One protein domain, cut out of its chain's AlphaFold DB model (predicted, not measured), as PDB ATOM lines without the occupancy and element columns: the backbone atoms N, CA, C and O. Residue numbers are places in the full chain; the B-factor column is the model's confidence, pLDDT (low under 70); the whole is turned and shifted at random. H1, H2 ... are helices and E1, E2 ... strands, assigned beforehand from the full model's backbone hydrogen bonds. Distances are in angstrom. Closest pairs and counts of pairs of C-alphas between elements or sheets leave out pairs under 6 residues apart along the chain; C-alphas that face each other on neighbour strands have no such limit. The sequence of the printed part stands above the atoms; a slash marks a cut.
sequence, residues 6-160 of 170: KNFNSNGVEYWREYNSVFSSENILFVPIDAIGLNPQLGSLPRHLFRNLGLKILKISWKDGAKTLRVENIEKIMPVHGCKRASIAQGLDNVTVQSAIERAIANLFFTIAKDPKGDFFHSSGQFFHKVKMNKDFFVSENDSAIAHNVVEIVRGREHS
ATOM      1  N   LYS A   6      80.063  64.771  34.733       86.12
ATOM      2  CA  LYS A   6      79.056  63.752  35.046       86.12
ATOM      3  C   LYS A   6      79.330  63.109  36.404       86.12
ATOM      4  O   LYS A   6      78.390  62.853  37.150       86.12
ATOM      5  N   ASN A   7      80.592  62.798  36.677       87.38
ATOM      6  CA  ASN A   7      81.075  62.166  37.902       87.38
ATOM      7  C   ASN A   7      82.588  62.419  38.059       87.38
ATOM      8  O   ASN A   7      83.207  63.092  37.232       87.38
ATOM      9  N   PHE A   8      83.197  61.852  39.097       90.31
ATOM     10  CA  PHE A   8      84.649  61.749  39.243       90.31
ATOM     11  C   PHE A   8      85.027  60.383  39.830       90.31
ATOM     12  O   PHE A   8      84.219  59.741  40.504       90.31
ATOM     13  N   ASN A   9      86.257  59.935  39.582       90.44
ATOM     14  CA  ASN A   9      86.831  58.766  40.239       90.44
ATOM     15  C   ASN A   9      87.342  59.160  41.633       90.44
ATOM     16  O   ASN A   9      88.419  59.743  41.757       90.44
ATOM     17  N   SER A  10      86.590  58.818  42.680       85.81
ATOM     18  CA  SER A  10      86.932  59.151  44.070       85.81
ATOM     19  C   SER A  10      88.270  58.584  44.533       85.81
ATOM     20  O   SER A  10      88.915  59.190  45.379       85.81
ATOM     21  N   ASN A  11      88.721  57.466  43.962       87.38
ATOM     22  CA  ASN A  11      90.002  56.854  44.324       87.38
ATOM     23  C   ASN A  11      91.200  57.609  43.732       87.38
ATOM     24  O   ASN A  11      92.319  57.449  44.210       87.38
ATOM     25  N   GLY A  12      90.973  58.415  42.690       88.12
ATOM     26  CA  GLY A  12      91.998  59.255  42.073       88.12
ATOM     27  C   GLY A  12      92.085  60.662  42.664       88.12
ATOM     28  O   GLY A  12      93.001  61.396  42.315       88.12
ATOM     29  N   VAL A  13      91.146  61.059  43.526       91.38
ATOM     30  CA  VAL A  13      91.094  62.401  44.121       91.38
ATOM     31  C   VAL A  13      91.646  62.353  45.540       91.38
ATOM     32  O   VAL A  13      91.273  61.489  46.331       91.38
ATOM     33  N   GLU A  14      92.507  63.309  45.889       92.31
ATOM     34  CA  GLU A  14      92.978  63.457  47.265       92.31
ATOM     35  C   GLU A  14      92.309  64.630  47.959       92.31
ATOM     36  O   GLU A  14      92.229  65.731  47.415       92.31
ATOM     37  N   TYR A  15      91.887  64.399  49.199       90.44
ATOM     38  CA  TYR A  15      91.327  65.420  50.062       90.44
ATOM     39  C   TYR A  15      92.261  65.695  51.236       90.44
ATOM     40  O   TYR A  15      92.789  64.780  51.871       90.44
ATOM     41  N   TRP A  16      92.496  66.973  51.491       90.19
ATOM     42  CA  TRP A  16      93.362  67.470  52.544       90.19
ATOM     43  C   TRP A  16      92.601  68.535  53.333       90.19
ATOM     44  O   TRP A  16      91.935  69.393  52.750       90.19
ATOM     45  N   ARG A  17      92.699  68.474  54.661       85.75
ATOM     46  CA  ARG A  17      92.077  69.434  55.579       85.75
ATOM     47  C   ARG A  17      93.103  69.920  56.588       85.75
ATOM     48  O   ARG A  17      93.978  69.161  57.011       85.75
ATOM     49  N   GLU A  18      92.985  71.176  56.985       82.06
ATOM     50  CA  GLU A  18      93.736  71.729  58.108       82.06
ATOM     51  C   GLU A  18      93.498  70.917  59.399       82.06
ATOM     52  O   GLU A  18      92.358  70.613  59.746       82.06
ATOM     53  N   TYR A  19      94.570  70.524  60.101       69.06
ATOM     54  CA  TYR A  19      94.476  69.611  61.258       69.06
ATOM     55  C   TYR A  19      94.470  70.327  62.624       69.06
ATOM     56  O   TYR A  19      94.221  69.680  63.633       69.06
ATOM     57  N   ASN A  20      94.708  71.646  62.679       61.19
ATOM     58  CA  ASN A  20      95.028  72.347  63.936       61.19
ATOM     59  C   ASN A  20      94.274  73.674  64.196       61.19
ATOM     60  O   ASN A  20      94.722  74.443  65.048       61.19
ATOM     61  N   SER A  21      93.169  74.001  63.516       54.16
ATOM     62  CA  SER A  21      92.547  75.328  63.678       54.16
ATOM     63  C   SER A  21      91.314  75.355  64.594       54.16
ATOM     64  O   SER A  21      90.391  74.555  64.489       54.16
ATOM     65  N   VAL A  22      91.303  76.346  65.494       52.00
ATOM     66  CA  VAL A  22      90.160  76.744  66.342       52.00
ATOM     67  C   VAL A  22      89.091  77.505  65.514       52.00
ATOM     68  O   VAL A  22      87.996  77.757  66.004       52.00
ATOM     69  N   PHE A  23      89.369  77.830  64.237       50.38
ATOM     70  CA  PHE A  23      88.464  78.498  63.284       50.38
ATOM     71  C   PHE A  23      88.744  78.111  61.817       50.38
ATOM     72  O   PHE A  23      89.895  77.927  61.452       50.38
ATOM     73  N   SER A  24      87.697  78.124  60.970       55.62
ATOM     74  CA  SER A  24      87.714  78.063  59.488       55.62
ATOM     75  C   SER A  24      88.702  77.049  58.886       55.62
ATOM     76  O   SER A  24      89.770  77.435  58.407       55.62
ATOM     77  N   SER A  25      88.297  75.780  58.797       72.69
ATOM     78  CA  SER A  25      89.114  74.753  58.149       72.69
ATOM     79  C   SER A  25      89.228  75.018  56.639       72.69
ATOM     80  O   SER A  25      88.223  75.145  55.929       72.69
ATOM     81  N   GLU A  26      90.456  75.187  56.135       83.25
ATOM     82  CA  GLU A  26      90.693  75.164  54.690       83.25
ATOM     83  C   GLU A  26      90.590  73.715  54.202       83.25
ATOM     84  O   GLU A  26      91.235  72.797  54.716       83.25
ATOM     85  N   ASN A  27      89.747  73.525  53.195       86.38
ATOM     86  CA  ASN A  27      89.576  72.293  52.457       86.38
ATOM     87  C   ASN A  27      90.379  72.395  51.166       86.38
ATOM     88  O   ASN A  27      90.296  73.403  50.460       86.38
ATOM     89  N   ILE A  28      91.121  71.345  50.839       90.12
ATOM     90  CA  ILE A  28      91.919  71.266  49.620       90.12
ATOM     91  C   ILE A  28      91.615  69.939  48.930       90.12
ATOM     92  O   ILE A  28      91.742  68.870  49.526       90.12
ATOM     93  N   LEU A  29      91.235  70.007  47.660       92.19
ATOM     94  CA  LEU A  29      91.109  68.860  46.772       92.19
ATOM     95  C   LEU A  29      92.215  68.898  45.732       92.19
ATOM     96  O   LEU A  29      92.417  69.915  45.071       92.19
ATOM     97  N   PHE A  30      92.874  67.766  45.540       93.88
ATOM     98  CA  PHE A  30      93.738  67.525  44.398       93.88
ATOM     99  C   PHE A  30      93.023  66.585  43.442       93.88
ATOM    100  O   PHE A  30      92.725  65.441  43.783       93.88
ATOM    101  N   VAL A  31      92.732  67.089  42.249       94.50
ATOM    102  CA  VAL A  31      91.894  66.419  41.258       94.50
ATOM    103  C   VAL A  31      92.717  66.231  39.988       94.50
ATOM    104  O   VAL A  31      92.847  67.173  39.202       94.50
ATOM    105  N   PRO A  32      93.301  65.041  39.766       95.25
ATOM    106  CA  PRO A  32      93.902  64.711  38.483       95.25
ATOM    107  C   PRO A  32      92.875  64.884  37.370       95.25
ATOM    108  O   PRO A  32      91.722  64.471  37.516       95.25
ATOM    109  N   ILE A  33      93.285  65.466  36.246       93.56
ATOM    110  CA  ILE A  33      92.381  65.701  35.115       93.56
ATOM    111  C   ILE A  33      91.736  64.391  34.647       93.56
ATOM    112  O   ILE A  33      90.542  64.354  34.341       93.56
ATOM    113  N   ASP A  34      92.472  63.285  34.672       93.50
ATOM    114  CA  ASP A  34      91.971  61.964  34.272       93.50
ATOM    115  C   ASP A  34      90.970  61.357  35.260       93.50
ATOM    116  O   ASP A  34      90.167  60.509  34.873       93.50
ATOM    117  N   ALA A  35      90.928  61.843  36.504       93.50
ATOM    118  CA  ALA A  35      89.905  61.451  37.470       93.50
ATOM    119  C   ALA A  35      88.548  62.130  37.207       93.50
ATOM    120  O   ALA A  35      87.540  61.703  37.770       93.50
ATOM    121  N   ILE A  36      88.489  63.169  36.367       93.44
ATOM    122  CA  ILE A  36      87.255  63.909  36.072       93.44
ATOM    123  C   ILE A  36      86.467  63.183  34.982       93.44
ATOM    124  O   ILE A  36      86.928  63.048  33.850       93.44
ATOM    125  N   GLY A  37      85.245  62.759  35.290       92.06
ATOM    126  CA  GLY A  37      84.319  62.219  34.305       92.06
ATOM    127  C   GLY A  37      83.555  63.340  33.620       92.06
ATOM    128  O   GLY A  37      82.625  63.909  34.186       92.06
ATOM    129  N   LEU A  38      83.942  63.670  32.391       91.25
ATOM    130  CA  LEU A  38      83.307  64.722  31.597       91.25
ATOM    131  C   LEU A  38      81.937  64.287  31.068       91.25
ATOM    132  O   LEU A  38      81.667  63.096  30.896       91.25
ATOM    133  N   ASN A  39      81.064  65.255  30.787       87.88
ATOM    134  CA  ASN A  39      79.795  64.975  30.128       87.88
ATOM    135  C   ASN A  39      80.053  64.432  28.702       87.88
ATOM    136  O   ASN A  39      80.637  65.154  27.891       87.88
ATOM    137  N   PRO A  40      79.598  63.205  28.360       85.81
ATOM    138  CA  PRO A  40      79.872  62.580  27.060       85.81
ATOM    139  C   PRO A  40      79.432  63.406  25.847       85.81
ATOM    140  O   PRO A  40      80.027  63.299  24.782       85.81
ATOM    141  N   GLN A  41      78.412  64.254  26.005       84.62
ATOM    142  CA  GLN A  41      77.898  65.115  24.933       84.62
ATOM    143  C   GLN A  41      78.894  66.198  24.495       84.62
ATOM    144  O   GLN A  41      78.763  66.738  23.404       84.62
ATOM    145  N   LEU A  42      79.894  66.505  25.326       87.06
ATOM    146  CA  LEU A  42      80.973  67.432  24.978       87.06
ATOM    147  C   LEU A  42      82.050  66.768  24.107       87.06
ATOM    148  O   LEU A  42      82.985  67.436  23.664       87.06
ATOM    149  N   GLY A  43      81.938  65.455  23.879       88.94
ATOM    150  CA  GLY A  43      82.907  64.677  23.120       88.94
ATOM    151  C   GLY A  43      84.320  64.825  23.683       88.94
ATOM    152  O   GLY A  43      84.538  64.826  24.896       88.94
ATOM    153  N   SER A  44      85.297  64.964  22.788       90.69
ATOM    154  CA  SER A  44      86.705  65.140  23.147       90.69
ATOM    155  C   SER A  44      87.105  66.597  23.407       90.69
ATOM    156  O   SER A  44      88.226  66.828  23.864       90.69
ATOM    157  N   LEU A  45      86.223  67.577  23.158       92.12
ATOM    158  CA  LEU A  45      86.559  69.006  23.224       92.12
ATOM    159  C   LEU A  45      87.185  69.405  24.570       92.12
ATOM    160  O   LEU A  45      88.262  70.009  24.552       92.12
ATOM    161  N   PRO A  46      86.629  69.018  25.740       91.75
ATOM    162  CA  PRO A  46      87.234  69.425  26.998       91.75
ATOM    163  C   PRO A  46      88.604  68.786  27.240       91.75
ATOM    164  O   PRO A  46      89.518  69.452  27.714       91.75
ATOM    165  N   ARG A  47      88.778  67.512  26.860       92.94
ATOM    166  CA  ARG A  47      90.065  66.803  26.972       92.94
ATOM    167  C   ARG A  47      91.137  67.445  26.094       92.94
ATOM    168  O   ARG A  47      92.276  67.570  26.534       92.94
ATOM    169  N   HIS A  48      90.782  67.857  24.875       92.56
ATOM    170  CA  HIS A  48      91.699  68.577  23.992       92.56
ATOM    171  C   HIS A  48      92.151  69.892  24.613       92.56
ATOM    172  O   HIS A  48      93.354  70.140  24.667       92.56
ATOM    173  N   LEU A  49      91.213  70.675  25.156       90.81
ATOM    174  CA  LEU A  49      91.548  71.923  25.831       90.81
ATOM    175  C   LEU A  49      92.475  71.682  27.030       90.81
ATOM    176  O   LEU A  49      93.505  72.334  27.149       90.81
ATOM    177  N   PHE A  50      92.165  70.711  27.894       92.50
ATOM    178  CA  PHE A  50      93.003  70.413  29.061       92.50
ATOM    179  C   PHE A  50      94.434  70.042  28.673       92.50
ATOM    180  O   PHE A  50      95.380  70.496  29.316       92.50
ATOM    181  N   ARG A  51      94.596  69.256  27.603       91.88
ATOM    182  CA  ARG A  51      95.909  68.877  27.077       91.88
ATOM    183  C   ARG A  51      96.673  70.081  26.535       91.88
ATOM    184  O   ARG A  51      97.849  70.220  26.852       91.88
ATOM    185  N   ASN A  52      96.023  70.940  25.750       90.88
ATOM    186  CA  ASN A  52      96.658  72.131  25.177       90.88
ATOM    187  C   ASN A  52      97.133  73.098  26.271       90.88
ATOM    188  O   ASN A  52      98.219  73.658  26.177       90.88
ATOM    189  N   LEU A  53      96.359  73.212  27.352       87.12
ATOM    190  CA  LEU A  53      96.693  74.024  28.523       87.12
ATOM    191  C   LEU A  53      97.695  73.353  29.480       87.12
ATOM    192  O   LEU A  53      98.043  73.941  30.504       87.12
ATOM    193  N   GLY A  54      98.125  72.114  29.210       89.38
ATOM    194  CA  GLY A  54      99.036  71.372  30.085       89.38
ATOM    195  C   GLY A  54      98.465  71.090  31.480       89.38
ATOM    196  O   GLY A  54      99.211  71.040  32.461       89.38
ATOM    197  N   LEU A  55      97.142  70.937  31.601       89.94
ATOM    198  CA  LEU A  55      96.503  70.641  32.883       89.94
ATOM    199  C   LEU A  55      96.791  69.201  33.299       89.94
ATOM    200  O   LEU A  55      96.477  68.261  32.568       89.94
ATOM    201  N   LYS A  56      97.354  69.036  34.498       90.88
ATOM    202  CA  LYS A  56      97.661  67.720  35.079       90.88
ATOM    203  C   LYS A  56      96.788  67.455  36.297       90.88
ATOM    204  O   LYS A  56      96.035  66.481  36.328       90.88
ATOM    205  N   ILE A  57      96.857  68.344  37.288       93.00
ATOM    206  CA  ILE A  57      96.139  68.219  38.557       93.00
ATOM    207  C   ILE A  57      95.568  69.582  38.930       93.00
ATOM    208  O   ILE A  57      96.303  70.564  39.033       93.00
ATOM    209  N   LEU A  58      94.263  69.640  39.181       91.88
ATOM    210  CA  LEU A  58      93.616  70.821  39.737       91.88
ATOM    211  C   LEU A  58      93.688  70.764  41.261       91.88
ATOM    212  O   LEU A  58      93.105  69.877  41.884       91.88
ATOM    213  N   LYS A  59      94.380  71.727  41.863       91.69
ATOM    214  CA  LYS A  59      94.303  72.016  43.293       91.69
ATOM    215  C   LYS A  59      93.161  73.001  43.518       91.69
ATOM    216  O   LYS A  59      93.271  74.165  43.142       91.69
ATOM    217  N   ILE A  60      92.078  72.533  44.121       89.62
ATOM    218  CA  ILE A  60      90.890  73.323  44.441       89.62
ATOM    219  C   ILE A  60      90.886  73.565  45.947       89.62
ATOM    220  O   ILE A  60      90.823  72.596  46.698       89.62
ATOM    221  N   SER A  61      90.943  74.816  46.404       87.12
ATOM    222  CA  SER A  61      90.874  75.134  47.834       87.12
ATOM    223  C   SER A  61      89.757  76.103  48.197       87.12
ATOM    224  O   SER A  61      89.397  76.989  47.416       87.12
ATOM    225  N   TRP A  62      89.167  75.904  49.374       84.81
ATOM    226  CA  TRP A  62      88.105  76.753  49.911       84.81
ATOM    227  C   TRP A  62      87.996  76.635  51.427       84.81
ATOM    228  O   TRP A  62      88.376  75.630  52.019       84.81
ATOM    229  N   LYS A  63      87.427  77.657  52.059       82.44
ATOM    230  CA  LYS A  63      87.096  77.645  53.488       82.44
ATOM    231  C   LYS A  63      85.637  77.249  53.685       82.44
ATOM    232  O   LYS A  63      84.802  77.543  52.826       82.44
ATOM    233  N   ASP A  64      85.315  76.617  54.807       71.44
ATOM    234  CA  ASP A  64      83.920  76.318  55.149       71.44
ATOM    235  C   ASP A  64      83.062  77.598  55.154       71.44
ATOM    236  O   ASP A  64      83.474  78.642  55.660       71.44
ATOM    237  N   GLY A  65      81.884  77.542  54.525       66.75
ATOM    238  CA  GLY A  65      80.991  78.699  54.361       66.75
ATOM    239  C   GLY A  65      81.448  79.748  53.332       66.75
ATOM    240  O   GLY A  65      80.715  80.708  53.077       66.75
ATOM    241  N   ALA A  66      82.617  79.588  52.702       66.56
ATOM    242  CA  ALA A  66      83.085  80.514  51.677       66.56
ATOM    243  C   ALA A  66      82.302  80.364  50.363       66.56
ATOM    244  O   ALA A  66      82.063  79.266  49.861       66.56
ATOM    245  N   LYS A  67      81.973  81.505  49.749       64.62
ATOM    246  CA  LYS A  67      81.351  81.588  48.415       64.62
ATOM    247  C   LYS A  67      82.370  81.557  47.268       64.62
ATOM    248  O   LYS A  67      82.020  81.850  46.126       64.62
ATOM    249  N   THR A  68      83.634  81.264  47.554       67.88
ATOM    250  CA  THR A  68      84.726  81.335  46.581       67.88
ATOM    251  C   THR A  68      85.609  80.096  46.670       67.88
ATOM    252  O   THR A  68      85.935  79.622  47.756       67.88
ATOM    253  N   LEU A  69      85.990  79.582  45.499       76.88
ATOM    254  CA  LEU A  69      86.976  78.516  45.335       76.88
ATOM    255  C   LEU A  69      88.234  79.119  44.703       76.88
ATOM    256  O   LEU A  69      88.147  79.897  43.746       76.88
ATOM    257  N   ARG A  70      89.407  78.729  45.190       82.12
ATOM    258  CA  ARG A  70      90.681  78.947  44.501       82.12
ATOM    259  C   ARG A  70      91.007  77.703  43.685       82.12
ATOM    260  O   ARG A  70      90.833  76.600  44.190       82.12
ATOM    261  N   VAL A  71      91.468  77.871  42.446       84.44
ATOM    262  CA  VAL A  71      91.863  76.744  41.591       84.44
ATOM    263  C   VAL A  71      93.235  77.009  40.997       84.44
ATOM    264  O   VAL A  71      93.488  78.073  40.443       84.44
ATOM    265  N   GLU A  72      94.124  76.036  41.116       85.50
ATOM    266  CA  GLU A  72      95.498  76.108  40.626       85.50
ATOM    267  C   GLU A  72      95.802  74.839  39.822       85.50
ATOM    268  O   GLU A  72      95.396  73.749  40.225       85.50
ATOM    269  N   ASN A  73      96.519  74.953  38.700       87.50
ATOM    270  CA  ASN A  73      97.111  73.785  38.044       87.50
ATOM    271  C   ASN A  73      98.459  73.486  38.696       87.50
ATOM    272  O   ASN A  73      99.289  74.385  38.829       87.50
ATOM    273  N   ILE A  74      98.674  72.236  39.096       87.25
ATOM    274  CA  ILE A  74      99.934  71.778  39.679       87.25
ATOM    275  C   ILE A  74     100.429  70.528  38.955       87.25
ATOM    276  O   ILE A  74      99.645  69.727  38.447       87.25
ATOM    277  N   GLU A  75     101.744  70.330  38.943       86.44
ATOM    278  CA  GLU A  75     102.340  69.159  38.296       86.44
ATOM    279  C   GLU A  75     102.330  67.906  39.169       86.44
ATOM    280  O   GLU A  75     102.231  66.793  38.660       86.44
ATOM    281  N   LYS A  76     102.459  68.091  40.484       88.25
ATOM    282  CA  LYS A  76     102.535  67.016  41.471       88.25
ATOM    283  C   LYS A  76     101.888  67.449  42.776       88.25
ATOM    284  O   LYS A  76     101.996  68.611  43.171       88.25
ATOM    285  N   ILE A  77     101.254  66.502  43.458       87.31
ATOM    286  CA  ILE A  77     100.728  66.718  44.806       87.31
ATOM    287  C   ILE A  77     101.920  66.821  45.758       87.31
ATOM    288  O   ILE A  77     102.803  65.964  45.760       87.31
ATOM    289  N   MET A  78     101.956  67.886  46.554       83.12
ATOM    290  CA  MET A  78     102.956  68.082  47.600       83.12
ATOM    291  C   MET A  78     102.254  68.233  48.948       83.12
ATOM    292  O   MET A  78     101.152  68.789  48.983       83.12
ATOM    293  N   PRO A  79     102.878  67.786  50.055       80.62
ATOM    294  CA  PRO A  79     102.347  68.037  51.382       80.62
ATOM    295  C   PRO A  79     102.081  69.523  51.601       80.62
ATOM    296  O   PRO A  79     102.971  70.356  51.436       80.62
ATOM    297  N   VAL A  80     100.843  69.850  51.966       79.44
ATOM    298  CA  VAL A  80     100.459  71.224  52.286       79.44
ATOM    299  C   VAL A  80     100.701  71.454  53.771       79.44
ATOM    300  O   VAL A  80     100.137  70.754  54.611       79.44
ATOM    301  N   HIS A  81     101.555  72.424  54.100       79.00
ATOM    302  CA  HIS A  81     101.860  72.764  55.488       79.00
ATOM    303  C   HIS A  81     100.575  73.105  56.264       79.00
ATOM    304  O   HIS A  81      99.708  73.807  55.749       79.00
ATOM    305  N   GLY A  82     100.430  72.570  57.479       78.50
ATOM    306  CA  GLY A  82      99.226  72.741  58.307       78.50
ATOM    307  C   GLY A  82      98.033  71.847  57.932       78.50
ATOM    308  O   GLY A  82      97.104  71.714  58.730       78.50
ATOM    309  N   CYS A  83      98.068  71.167  56.782       82.44
ATOM    310  CA  CYS A  83      97.025  70.234  56.355       82.44
ATOM    311  C   CYS A  83      97.462  68.775  56.503       82.44
ATOM    312  O   CYS A  83      98.632  68.427  56.333       82.44
ATOM    313  N   LYS A  84      96.495  67.893  56.760       84.75
ATOM    314  CA  LYS A  84      96.666  66.441  56.672       84.75
ATOM    315  C   LYS A  84      95.735  65.872  55.614       84.75
ATOM    316  O   LYS A  84      94.612  66.345  55.435       84.75
ATOM    317  N   ARG A  85      96.207  64.827  54.937       85.94
ATOM    318  CA  ARG A  85      95.368  64.013  54.060       85.94
ATOM    319  C   ARG A  85      94.241  63.394  54.886       85.94
ATOM    320  O   ARG A  85      94.496  62.786  55.925       85.94
ATOM    321  N   ALA A  86      93.018  63.540  54.405       82.31
ATOM    322  CA  ALA A  86      91.815  62.971  54.986       82.31
ATOM    323  C   ALA A  86      91.123  62.076  53.953       82.31
ATOM    324  O   ALA A  86      91.246  62.273  52.742       82.31
ATOM    325  N   SER A  87      90.386  61.071  54.424       77.19
ATOM    326  CA  SER A  87      89.503  60.321  53.534       77.19
ATOM    327  C   SER A  87      88.358  61.228  53.090       77.19
ATOM    328  O   SER A  87      87.764  61.912  53.925       77.19
ATOM    329  N   ILE A  88      88.020  61.201  51.794       75.44
ATOM    330  CA  ILE A  88      86.822  61.875  51.272       75.44
ATOM    331  C   ILE A  88      85.615  61.432  52.109       75.44
ATOM    332  O   ILE A  88      84.970  62.262  52.735       75.44
ATOM    333  N   ALA A  89      85.425  60.120  52.290       69.44
ATOM    334  CA  ALA A  89      84.317  59.557  53.067       69.44
ATOM    335  C   ALA A  89      84.282  59.973  54.553       69.44
ATOM    336  O   ALA A  89      83.238  59.850  55.185       69.44
ATOM    337  N   GLN A  90      85.397  60.442  55.125       63.53
ATOM    338  CA  GLN A  90      85.473  60.853  56.533       63.53
ATOM    339  C   GLN A  90      85.335  62.366  56.741       63.53
ATOM    340  O   GLN A  90      85.192  62.800  57.882       63.53
ATOM    341  N   GLY A  91      85.405  63.182  55.684       62.62
ATOM    342  CA  GLY A  91      85.492  64.638  55.837       62.62
ATOM    343  C   GLY A  91      84.707  65.471  54.831       62.62
ATOM    344  O   GLY A  91      84.459  66.642  55.122       62.62
ATOM    345  N   LEU A  92      84.289  64.900  53.698       73.75
ATOM    346  CA  LEU A  92      83.527  65.596  52.666       73.75
ATOM    347  C   LEU A  92      82.548  64.640  51.974       73.75
ATOM    348  O   LEU A  92      82.943  63.585  51.485       73.75
ATOM    349  N   ASP A  93      81.276  65.015  51.851       77.44
ATOM    350  CA  ASP A  93      80.373  64.224  51.019       77.44
ATOM    351  C   ASP A  93      80.740  64.337  49.523       77.44
ATOM    352  O   ASP A  93      81.293  65.335  49.042       77.44
ATOM    353  N   ASN A  94      80.429  63.284  48.762       79.94
ATOM    354  CA  ASN A  94      80.720  63.230  47.326       79.94
ATOM    355  C   ASN A  94      80.026  64.357  46.544       79.94
ATOM    356  O   ASN A  94      80.522  64.757  45.491       79.94
ATOM    357  N   VAL A  95      78.901  64.880  47.043       81.19
ATOM    358  CA  VAL A  95      78.153  65.976  46.409       81.19
ATOM    359  C   VAL A  95      78.960  67.273  46.463       81.19
ATOM    360  O   VAL A  95      79.046  67.992  45.466       81.19
ATOM    361  N   THR A  96      79.617  67.543  47.586       81.38
ATOM    362  CA  THR A  96      80.467  68.712  47.798       81.38
ATOM    363  C   THR A  96      81.722  68.623  46.936       81.38
ATOM    364  O   THR A  96      82.071  69.606  46.275       81.38
ATOM    365  N   VAL A  97      82.355  67.444  46.854       84.44
ATOM    366  CA  VAL A  97      83.499  67.210  45.950       84.44
ATOM    367  C   VAL A  97      83.086  67.433  44.494       84.44
ATOM    368  O   VAL A  97      83.713  68.222  43.786       84.44
ATOM    369  N   GLN A  98      81.991  66.805  44.061       86.06
ATOM    370  CA  GLN A  98      81.446  66.953  42.711       86.06
ATOM    371  C   GLN A  98      81.142  68.424  42.388       86.06
ATOM    372  O   GLN A  98      81.491  68.906  41.313       86.06
ATOM    373  N   SER A  99      80.532  69.153  43.326       82.38
ATOM    374  CA  SER A  99      80.214  70.577  43.182       82.38
ATOM    375  C   SER A  99      81.474  71.440  43.066       82.38
ATOM    376  O   SER A  99      81.520  72.376  42.267       82.38
ATOM    377  N   ALA A 100      82.525  71.152  43.836       84.12
ATOM    378  CA  ALA A 100      83.802  71.858  43.724       84.12
ATOM    379  C   ALA A 100      84.472  71.623  42.358       84.12
ATOM    380  O   ALA A 100      84.901  72.587  41.721       84.12
ATOM    381  N   ILE A 101      84.496  70.373  41.879       88.38
ATOM    382  CA  ILE A 101      85.057  70.004  40.569       88.38
ATOM    383  C   ILE A 101      84.275  70.669  39.432       88.38
ATOM    384  O   ILE A 101      84.878  71.317  38.578       88.38
ATOM    385  N   GLU A 102      82.944  70.566  39.437       86.56
ATOM    386  CA  GLU A 102      82.090  71.164  38.403       86.56
ATOM    387  C   GLU A 102      82.324  72.674  38.300       86.56
ATOM    388  O   GLU A 102      82.512  73.199  37.204       86.56
ATOM    389  N   ARG A 103      82.396  73.373  39.441       81.50
ATOM    390  CA  ARG A 103      82.658  74.819  39.485       81.50
ATOM    391  C   ARG A 103      84.045  75.177  38.955       81.50
ATOM    392  O   ARG A 103      84.176  76.156  38.221       81.50
ATOM    393  N   ALA A 104      85.069  74.399  39.304       84.50
ATOM    394  CA  ALA A 104      86.426  74.615  38.812       84.50
ATOM    395  C   ALA A 104      86.505  74.471  37.283       84.50
ATOM    396  O   ALA A 104      87.070  75.335  36.610       84.50
ATOM    397  N   ILE A 105      85.893  73.415  36.739       87.69
ATOM    398  CA  ILE A 105      85.857  73.158  35.296       87.69
ATOM    399  C   ILE A 105      85.024  74.206  34.568       87.69
ATOM    400  O   ILE A 105      85.500  74.785  33.594       87.69
ATOM    401  N   ALA A 106      83.819  74.501  35.047       83.69
ATOM    402  CA  ALA A 106      82.965  75.497  34.418       83.69
ATOM    403  C   ALA A 106      83.677  76.858  34.363       83.69
ATOM    404  O   ALA A 106      83.773  77.462  33.295       83.69
ATOM    405  N   ASN A 107      84.281  77.307  35.469       81.00
ATOM    406  CA  ASN A 107      85.009  78.571  35.464       81.00
ATOM    407  C   ASN A 107      86.189  78.575  34.483       81.00
ATOM    408  O   ASN A 107      86.434  79.608  33.861       81.00
ATOM    409  N   LEU A 108      86.926  77.467  34.338       83.94
ATOM    410  CA  LEU A 108      87.999  77.362  33.344       83.94
ATOM    411  C   LEU A 108      87.474  77.687  31.938       83.94
ATOM    412  O   LEU A 108      88.010  78.574  31.277       83.94
ATOM    413  N   PHE A 109      86.395  77.019  31.524       86.50
ATOM    414  CA  PHE A 109      85.781  77.217  30.211       86.50
ATOM    415  C   PHE A 109      85.290  78.648  30.010       86.50
ATOM    416  O   PHE A 109      85.655  79.278  29.023       86.50
ATOM    417  N   PHE A 110      84.534  79.195  30.963       80.81
ATOM    418  CA  PHE A 110      84.018  80.564  30.865       80.81
ATOM    419  C   PHE A 110      85.123  81.624  30.851       80.81
ATOM    420  O   PHE A 110      85.032  82.604  30.114       80.81
ATOM    421  N   THR A 111      86.188  81.421  31.632       79.56
ATOM    422  CA  THR A 111      87.330  82.345  31.663       79.56
ATOM    423  C   THR A 111      88.043  82.372  30.317       79.56
ATOM    424  O   THR A 111      88.347  83.449  29.808       79.56
ATOM    425  N   ILE A 112      88.284  81.200  29.728       83.81
ATOM    426  CA  ILE A 112      88.959  81.079  28.431       83.81
ATOM    427  C   ILE A 112      88.073  81.613  27.305       83.81
ATOM    428  O   ILE A 112      88.555  82.365  26.464       83.81
ATOM    429  N   ALA A 113      86.773  81.319  27.346       84.31
ATOM    430  CA  ALA A 113      85.777  81.875  26.433       84.31
ATOM    431  C   ALA A 113      85.535  83.385  26.639       84.31
ATOM    432  O   ALA A 113      84.684  83.962  25.973       84.31
ATOM    433  N   LYS A 114      86.234  84.045  27.579       80.56
ATOM    434  CA  LYS A 114      86.051  85.468  27.922       80.56
ATOM    435  C   LYS A 114      84.578  85.845  28.077       80.56
ATOM    436  O   LYS A 114      84.157  86.926  27.670       80.56
ATOM    437  N   ASP A 115      83.802  84.944  28.660       74.00
ATOM    438  CA  ASP A 115      82.364  85.088  28.735       74.00
ATOM    439  C   ASP A 115      81.966  85.529  30.150       74.00
ATOM    440  O   ASP A 115      81.998  84.730  31.092       74.00
ATOM    441  N   PRO A 116      81.619  86.817  30.329       57.31
ATOM    442  CA  PRO A 116      81.306  87.373  31.638       57.31
ATOM    443  C   PRO A 116      79.918  86.954  32.138       57.31
ATOM    444  O   PRO A 116      79.646  87.127  33.324       57.31
ATOM    445  N   LYS A 117      79.058  86.393  31.272       56.81
ATOM    446  CA  LYS A 117      77.720  85.877  31.612       56.81
ATOM    447  C   LYS A 117      77.788  84.416  32.057       56.81
ATOM    448  O   LYS A 117      76.913  83.610  31.733       56.81
ATOM    449  N   GLY A 118      78.862  84.032  32.743       56.22
ATOM    450  CA  GLY A 118      78.917  82.771  33.471       56.22
ATOM    451  C   GLY A 118      77.907  82.815  34.617       56.22
ATOM    452  O   GLY A 118      78.285  83.016  35.767       56.22
ATOM    453  N   ASP A 119      76.619  82.697  34.306       50.22
ATOM    454  CA  ASP A 119      75.541  82.610  35.282       50.22
ATOM    455  C   ASP A 119      75.609  81.215  35.916       50.22
ATOM    456  O   ASP A 119      75.021  80.240  35.452       50.22
ATOM    457  N   PHE A 120      76.434  81.079  36.953       54.88
ATOM    458  CA  PHE A 120      76.618  79.812  37.651       54.88
ATOM    459  C   PHE A 120      75.444  79.559  38.598       54.88
ATOM    460  O   PHE A 120      75.461  79.991  39.753       54.88
ATOM    461  N   PHE A 121      74.440  78.812  38.141       44.25
ATOM    462  CA  PHE A 121      73.431  78.244  39.031       44.25
ATOM    463  C   PHE A 121      73.977  76.988  39.714       44.25
ATOM    464  O   PHE A 121      74.123  75.931  39.096       44.25
ATOM    465  N   HIS A 122      74.245  77.086  41.016       45.12
ATOM    466  CA  HIS A 122      74.321  75.908  41.878       45.12
ATOM    467  C   HIS A 122      72.930  75.267  41.999       45.12
ATOM    468  O   HIS A 122      71.916  75.961  41.923       45.12
ATOM    469  N   SER A 123      72.857  73.965  42.278       39.00
ATOM    470  CA  SER A 123      71.593  73.275  42.593       39.00
ATOM    471  C   SER A 123      70.855  73.858  43.815       39.00
ATOM    472  O   SER A 123      69.687  73.549  44.015       39.00
ATOM    473  N   SER A 124      71.507  74.725  44.602       42.28
ATOM    474  CA  SER A 124      70.907  75.489  45.712       42.28
ATOM    475  C   SER A 124      70.502  76.931  45.365       42.28
ATOM    476  O   SER A 124      70.124  77.676  46.265       42.28
ATOM    477  N   GLY A 125      70.621  77.367  44.104       38.22
ATOM    478  CA  GLY A 125      70.241  78.724  43.683       38.22
ATOM    479  C   GLY A 125      71.200  79.843  44.116       38.22
ATOM    480  O   GLY A 125      70.859  81.016  44.006       38.22
ATOM    481  N   GLN A 126      72.398  79.512  44.610       38.84
ATOM    482  CA  GLN A 126      73.405  80.511  44.982       38.84
ATOM    483  C   GLN A 126      74.331  80.853  43.810       38.84
ATOM    484  O   GLN A 126      74.888  79.960  43.171       38.84
ATOM    485  N   PHE A 127      74.530  82.156  43.589       39.47
ATOM    486  CA  PHE A 127      75.570  82.705  42.720       39.47
ATOM    487  C   PHE A 127      76.949  82.487  43.355       39.47
ATOM    488  O   PHE A 127      77.160  82.841  44.518       39.47
ATOM    489  N   PHE A 128      77.910  81.969  42.589       46.47
ATOM    490  CA  PHE A 128      79.304  81.845  43.027       46.47
ATOM    491  C   PHE A 128      80.214  82.773  42.208       46.47
ATOM    492  O   PHE A 128      80.045  82.922  41.002       46.47
ATOM    493  N   HIS A 129      81.151  83.448  42.884       43.03
ATOM    494  CA  HIS A 129      82.050  84.450  42.297       43.03
ATOM    495  C   HIS A 129      83.437  83.874  41.957       43.03
ATOM    496  O   HIS A 129      83.992  83.092  42.726       43.03
ATOM    497  N   LYS A 130      83.996  84.362  40.835       48.62
ATOM    498  CA  LYS A 130      85.416  84.471  40.431       48.62
ATOM    499  C   LYS A 130      86.350  83.367  40.958       48.62
ATOM    500  O   LYS A 130      86.965  83.522  42.013       48.62
ATOM    501  N   VAL A 131      86.572  82.310  40.177       49.56
ATOM    502  CA  VAL A 131      87.737  81.446  40.416       49.56
ATOM    503  C   VAL A 131      88.972  82.141  39.846       49.56
ATOM    504  O   VAL A 131      89.025  82.511  38.672       49.56
ATOM    505  N   LYS A 132      89.983  82.334  40.693       51.88
ATOM    506  CA  LYS A 132      91.312  82.770  40.259       51.88
ATOM    507  C   LYS A 132      92.105  81.537  39.840       51.88
ATOM    508  O   LYS A 132      92.621  80.844  40.709       51.88
ATOM    509  N   MET A 133      92.178  81.288  38.537       57.56
ATOM    510  CA  MET A 133      93.221  80.453  37.938       57.56
ATOM    511  C   MET A 133      94.527  81.259  37.913       57.56
ATOM    512  O   MET A 133      94.493  82.447  37.575       57.56
ATOM    513  N   ASN A 134      95.664  80.654  38.272       54.41
ATOM    514  CA  ASN A 134      96.963  81.288  38.016       54.41
ATOM    515  C   ASN A 134      97.089  81.561  36.510       54.41
ATOM    516  O   ASN A 134      96.710  80.730  35.689       54.41
ATOM    517  N   LYS A 135      97.553  82.762  36.157       52.59
ATOM    518  CA  LYS A 135      97.509  83.330  34.799       52.59
ATOM    519  C   LYS A 135      98.525  82.721  33.822       52.59
ATOM    520  O   LYS A 135      98.699  83.258  32.737       52.59
ATOM    521  N   ASP A 136      99.167  81.613  34.172       55.03
ATOM    522  CA  ASP A 136     100.327  81.104  33.434       55.03
ATOM    523  C   ASP A 136      99.948  80.217  32.234       55.03
ATOM    524  O   ASP A 136     100.798  79.546  31.654       55.03
ATOM    525  N   PHE A 137      98.672  80.204  31.837       65.19
ATOM    526  CA  PHE A 137      98.233  79.491  30.642       65.19
ATOM    527  C   PHE A 137      98.410  80.360  29.402       65.19
ATOM    528  O   PHE A 137      97.799  81.424  29.278       65.19
ATOM    529  N   PHE A 138      99.184  79.864  28.441       74.44
ATOM    530  CA  PHE A 138      99.137  80.383  27.083       74.44
ATOM    531  C   PHE A 138      97.864  79.861  26.410       74.44
ATOM    532  O   PHE A 138      97.761  78.680  26.093       74.44
ATOM    533  N   VAL A 139      96.870  80.733  26.244       82.12
ATOM    534  CA  VAL A 139      95.606  80.407  25.571       82.12
ATOM    535  C   VAL A 139      95.724  80.804  24.104       82.12
ATOM    536  O   VAL A 139      95.823  81.994  23.798       82.12
ATOM    537  N   SER A 140      95.698  79.825  23.201       85.31
ATOM    538  CA  SER A 140      95.648  80.090  21.759       85.31
ATOM    539  C   SER A 140      94.234  80.469  21.294       85.31
ATOM    540  O   SER A 140      93.243  80.220  21.984       85.31
ATOM    541  N   GLU A 141      94.107  81.030  20.088       86.94
ATOM    542  CA  GLU A 141      92.793  81.282  19.470       86.94
ATOM    543  C   GLU A 141      91.973  79.994  19.323       86.94
ATOM    544  O   GLU A 141      90.771  79.981  19.583       86.94
ATOM    545  N   ASN A 142      92.638  78.885  18.983       88.94
ATOM    546  CA  ASN A 142      92.006  77.574  18.898       88.94
ATOM    547  C   ASN A 142      91.480  77.100  20.265       88.94
ATOM    548  O   ASN A 142      90.370  76.578  20.351       88.94
ATOM    549  N   ASP A 143      92.230  77.329  21.346       86.94
ATOM    550  CA  ASP A 143      91.780  77.006  22.708       86.94
ATOM    551  C   ASP A 143      90.564  77.846  23.112       86.94
ATOM    552  O   ASP A 143      89.611  77.324  23.698       86.94
ATOM    553  N   SER A 144      90.561  79.128  22.737       86.38
ATOM    554  CA  SER A 144      89.412  80.017  22.914       86.38
ATOM    555  C   SER A 144      88.185  79.494  22.167       86.38
ATOM    556  O   SER A 144      87.104  79.416  22.748       86.38
ATOM    557  N   ALA A 145      88.340  79.089  20.903       88.19
ATOM    558  CA  ALA A 145      87.253  78.554  20.083       88.19
ATOM    559  C   ALA A 145      86.679  77.249  20.659       88.19
ATOM    560  O   ALA A 145      85.460  77.089  20.747       88.19
ATOM    561  N   ILE A 146      87.543  76.338  21.122       90.69
ATOM    562  CA  ILE A 146      87.116  75.117  21.819       90.69
ATOM    563  C   ILE A 146      86.305  75.479  23.065       90.69
ATOM    564  O   ILE A 146      85.238  74.900  23.290       90.69
ATOM    565  N   ALA A 147      86.779  76.437  23.864       88.31
ATOM    566  CA  ALA A 147      86.085  76.836  25.078       88.31
ATOM    567  C   ALA A 147      84.709  77.454  24.794       88.31
ATOM    568  O   ALA A 147      83.736  77.081  25.451       88.31
ATOM    569  N   HIS A 148      84.611  78.324  23.785       88.38
ATOM    570  CA  HIS A 148      83.340  78.883  23.319       88.38
ATOM    571  C   HIS A 148      82.358  77.791  22.886       88.38
ATOM    572  O   HIS A 148      81.228  77.772  23.366       88.38
ATOM    573  N   ASN A 149      82.790  76.840  22.053       88.88
ATOM    574  CA  ASN A 149      81.928  75.749  21.588       88.88
ATOM    575  C   ASN A 149      81.377  74.916  22.752       88.88
ATOM    576  O   ASN A 149      80.192  74.589  22.780       88.88
ATOM    577  N   VAL A 150      82.222  74.589  23.734       87.75
ATOM    578  CA  VAL A 150      81.785  73.861  24.933       87.75
ATOM    579  C   VAL A 150      80.763  74.682  25.721       87.75
ATOM    580  O   VAL A 150      79.731  74.135  26.108       87.75
ATOM    581  N   VAL A 151      81.012  75.977  25.945       86.25
ATOM    582  CA  VAL A 151      80.071  76.866  26.648       86.25
ATOM    583  C   VAL A 151      78.713  76.907  25.942       86.25
ATOM    584  O   VAL A 151      77.687  76.744  26.602       86.25
ATOM    585  N   GLU A 152      78.695  77.043  24.618       85.25
ATOM    586  CA  GLU A 152      77.460  77.105  23.830       85.25
ATOM    587  C   GLU A 152      76.667  75.792  23.868       85.25
ATOM    588  O   GLU A 152      75.460  75.816  24.112       85.25
ATOM    589  N   ILE A 153      77.323  74.630  23.736       84.69
ATOM    590  CA  ILE A 153      76.663  73.314  23.873       84.69
ATOM    591  C   ILE A 153      75.983  73.194  25.241       84.69
ATOM    592  O   ILE A 153      74.862  72.694  25.376       84.69
ATOM    593  N   VAL A 154      76.681  73.650  26.275       79.50
ATOM    594  CA  VAL A 154      76.227  73.548  27.654       79.50
ATOM    595  C   VAL A 154      75.063  74.523  27.918       79.50
ATOM    596  O   VAL A 154      74.081  74.115  28.546       79.50
ATOM    597  N   ARG A 155      75.098  75.747  27.374       76.50
ATOM    598  CA  ARG A 155      74.015  76.751  27.462       76.50
ATOM    599  C   ARG A 155      72.784  76.430  26.633       76.50
ATOM    600  O   ARG A 155      71.669  76.626  27.117       76.50
ATOM    601  N   GLY A 156      72.954  75.907  25.419       70.06
ATOM    602  CA  GLY A 156      71.840  75.471  24.575       70.06
ATOM    603  C   GLY A 156      70.918  74.495  25.312       70.06
ATOM    604  O   GLY A 156      69.710  74.491  25.102       70.06
ATOM    605  N   ARG A 157      71.469  73.754  26.280       60.03
ATOM    606  CA  ARG A 157      70.723  72.862  27.170       60.03
ATOM    607  C   ARG A 157      69.926  73.566  28.275       60.03
ATOM    608  O   ARG A 157      68.915  73.030  28.724       60.03
ATOM    609  N   GLU A 158      70.373  74.723  28.755       54.84
ATOM    610  CA  GLU A 158      69.586  75.533  29.694       54.84
ATOM    611  C   GLU A 158      68.416  76.200  28.977       54.84
ATOM    612  O   GLU A 158      67.296  76.163  29.483       54.84
ATOM    613  N   HIS A 159      68.628  76.686  27.753       47.84
ATOM    614  CA  HIS A 159      67.547  77.225  26.927       47.84
ATOM    615  C   HIS A 159      66.564  76.144  26.445       47.84
ATOM    616  O   HIS A 159      65.367  76.407  26.364       47.84
ATOM    617  N   SER A 160      67.017  74.903  26.230       47.31
ATOM    618  CA  SER A 160      66.152  73.764  25.881       47.31
ATOM    619  C   SER A 160      65.452  73.107  27.083       47.31
ATOM    620  O   SER A 160      64.893  72.018  26.947       47.31
TER     621      SER A 160
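What this domain is: This is residues 6 to 160 of the 170 residues of an uncharacterized protein of Candidatus Nanogingivalaceae bacterium (UniProt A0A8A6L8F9). One long helix, H3, runs through the middle of this domain; a strongly twisted, curled sheet of five strands covers one side of it, and a small pair of strands, E1 and E4, packs on its earlier part. The last turns of H3 meet a second long helix, H4, which crosses that end with the short H1 beside it, while a long loop, residues 113 to 140, leads from H3 to H4. The printed part has 155 residues, with seven named strands and four named helices in the order E1 E2 E3 E4 H1 E5 E6 E7 H2 H3 H4; the class is mixed, helices and strands. The large sheet has the order E6 - E5 - E3 - E2 - E7, all antiparallel. The whole is compact, with a radius of gyration of the C-alphas of 15.6 A and spans of 45, 33 and 26 A.

How they stand to each other: Start at E1, residues 6 to 8, and find its antiparallel neighbour E4, residues 36 to 38; N 37 and O 7 are 2.8 A apart, within hydrogen-bond range. Next come E2, residues 14 to 18, and E3, residues 26 to 32, a hairpin in which N 16 and O 28 are 2.8 A apart. E5, residues 57 to 63, is the antiparallel neighbour of E3, with N 29 and O 60 at 2.8 A. E5 forms a hairpin with E6, residues 70 to 74, where N 72 and O 59 are 2.9 A apart. E7, residues 83 to 86, is the neighbour of E2, with N 84 and O 17 at 2.8 A; E6 and E7 are the edge strands. From edge to edge the strands' lines turn by 83 degrees and the way across the sheet turns by 74 degrees. Look next at H3, residues 94 to 112, which is on this sheet at a height over the sheet of 9.7 A; the two make two layers, a helix on one face of a sheet. H3 is over E6 and E5, and runs across the strands at 68 degrees to E5 on the local plane; the closest C-alphas of H3 and E5 are those of Ala 100 and Ile 60, 7.3 A apart. The closest C-alphas of E1 and H3 are those of Asn 7 and Gln 98, at 6.8 A. H2, residues 88 to 91, is on the same face as H3 and over E2; the closest C-alphas of H2 and E2 are those of Ile 88 and Tyr 15, at 5.9 A. With residues 109 to 112 alone, H3 touches H4, residues 141 to 159, at a steep tilt of 54 degrees, opposite ways; their closest C-alphas are those of Phe 109 and Ala 147, 5.2 A apart. H4 also touches H1, residues 45 to 52, with its residues 143 to 150 alone, at a shallow tilt of 27 degrees, opposite ways; the closest C-alphas are those of Asp 143 and Leu 49, at 6.0 A. H1 and H3 are near each other, while H4 is not on the large sheet. Every O i to N i+4 pair is within hydrogen-bond range in H1 and H3, and 13 of 15 are in H4; H2 is too short for such a pair.

Where its parts are: Find C-alpha 6 at (79.056, 63.752, 35.046), where E1 begins. E3 measures 19.6 A and E5 19.8 A from first to last C-alpha. From C-alpha 94 at (80.720, 63.230, 47.326), H3 runs 27.3 A to C-alpha 112. H4 runs 26.6 A and ends at C-alpha 159, at (67.547, 77.225, 26.927).

The domain as a whole: The two C-alphas farthest apart are those of Asn 20 and Ser 160, at 47.8 A. The printed part has no cut, and the link from H3 to H4 is long, with 28 residues. The mean pLDDT of the printed part is 77.8; look for values under 70 at residues 19 to 24, 65 to 68, 89 to 91, 116 to 137 and 157 to 160.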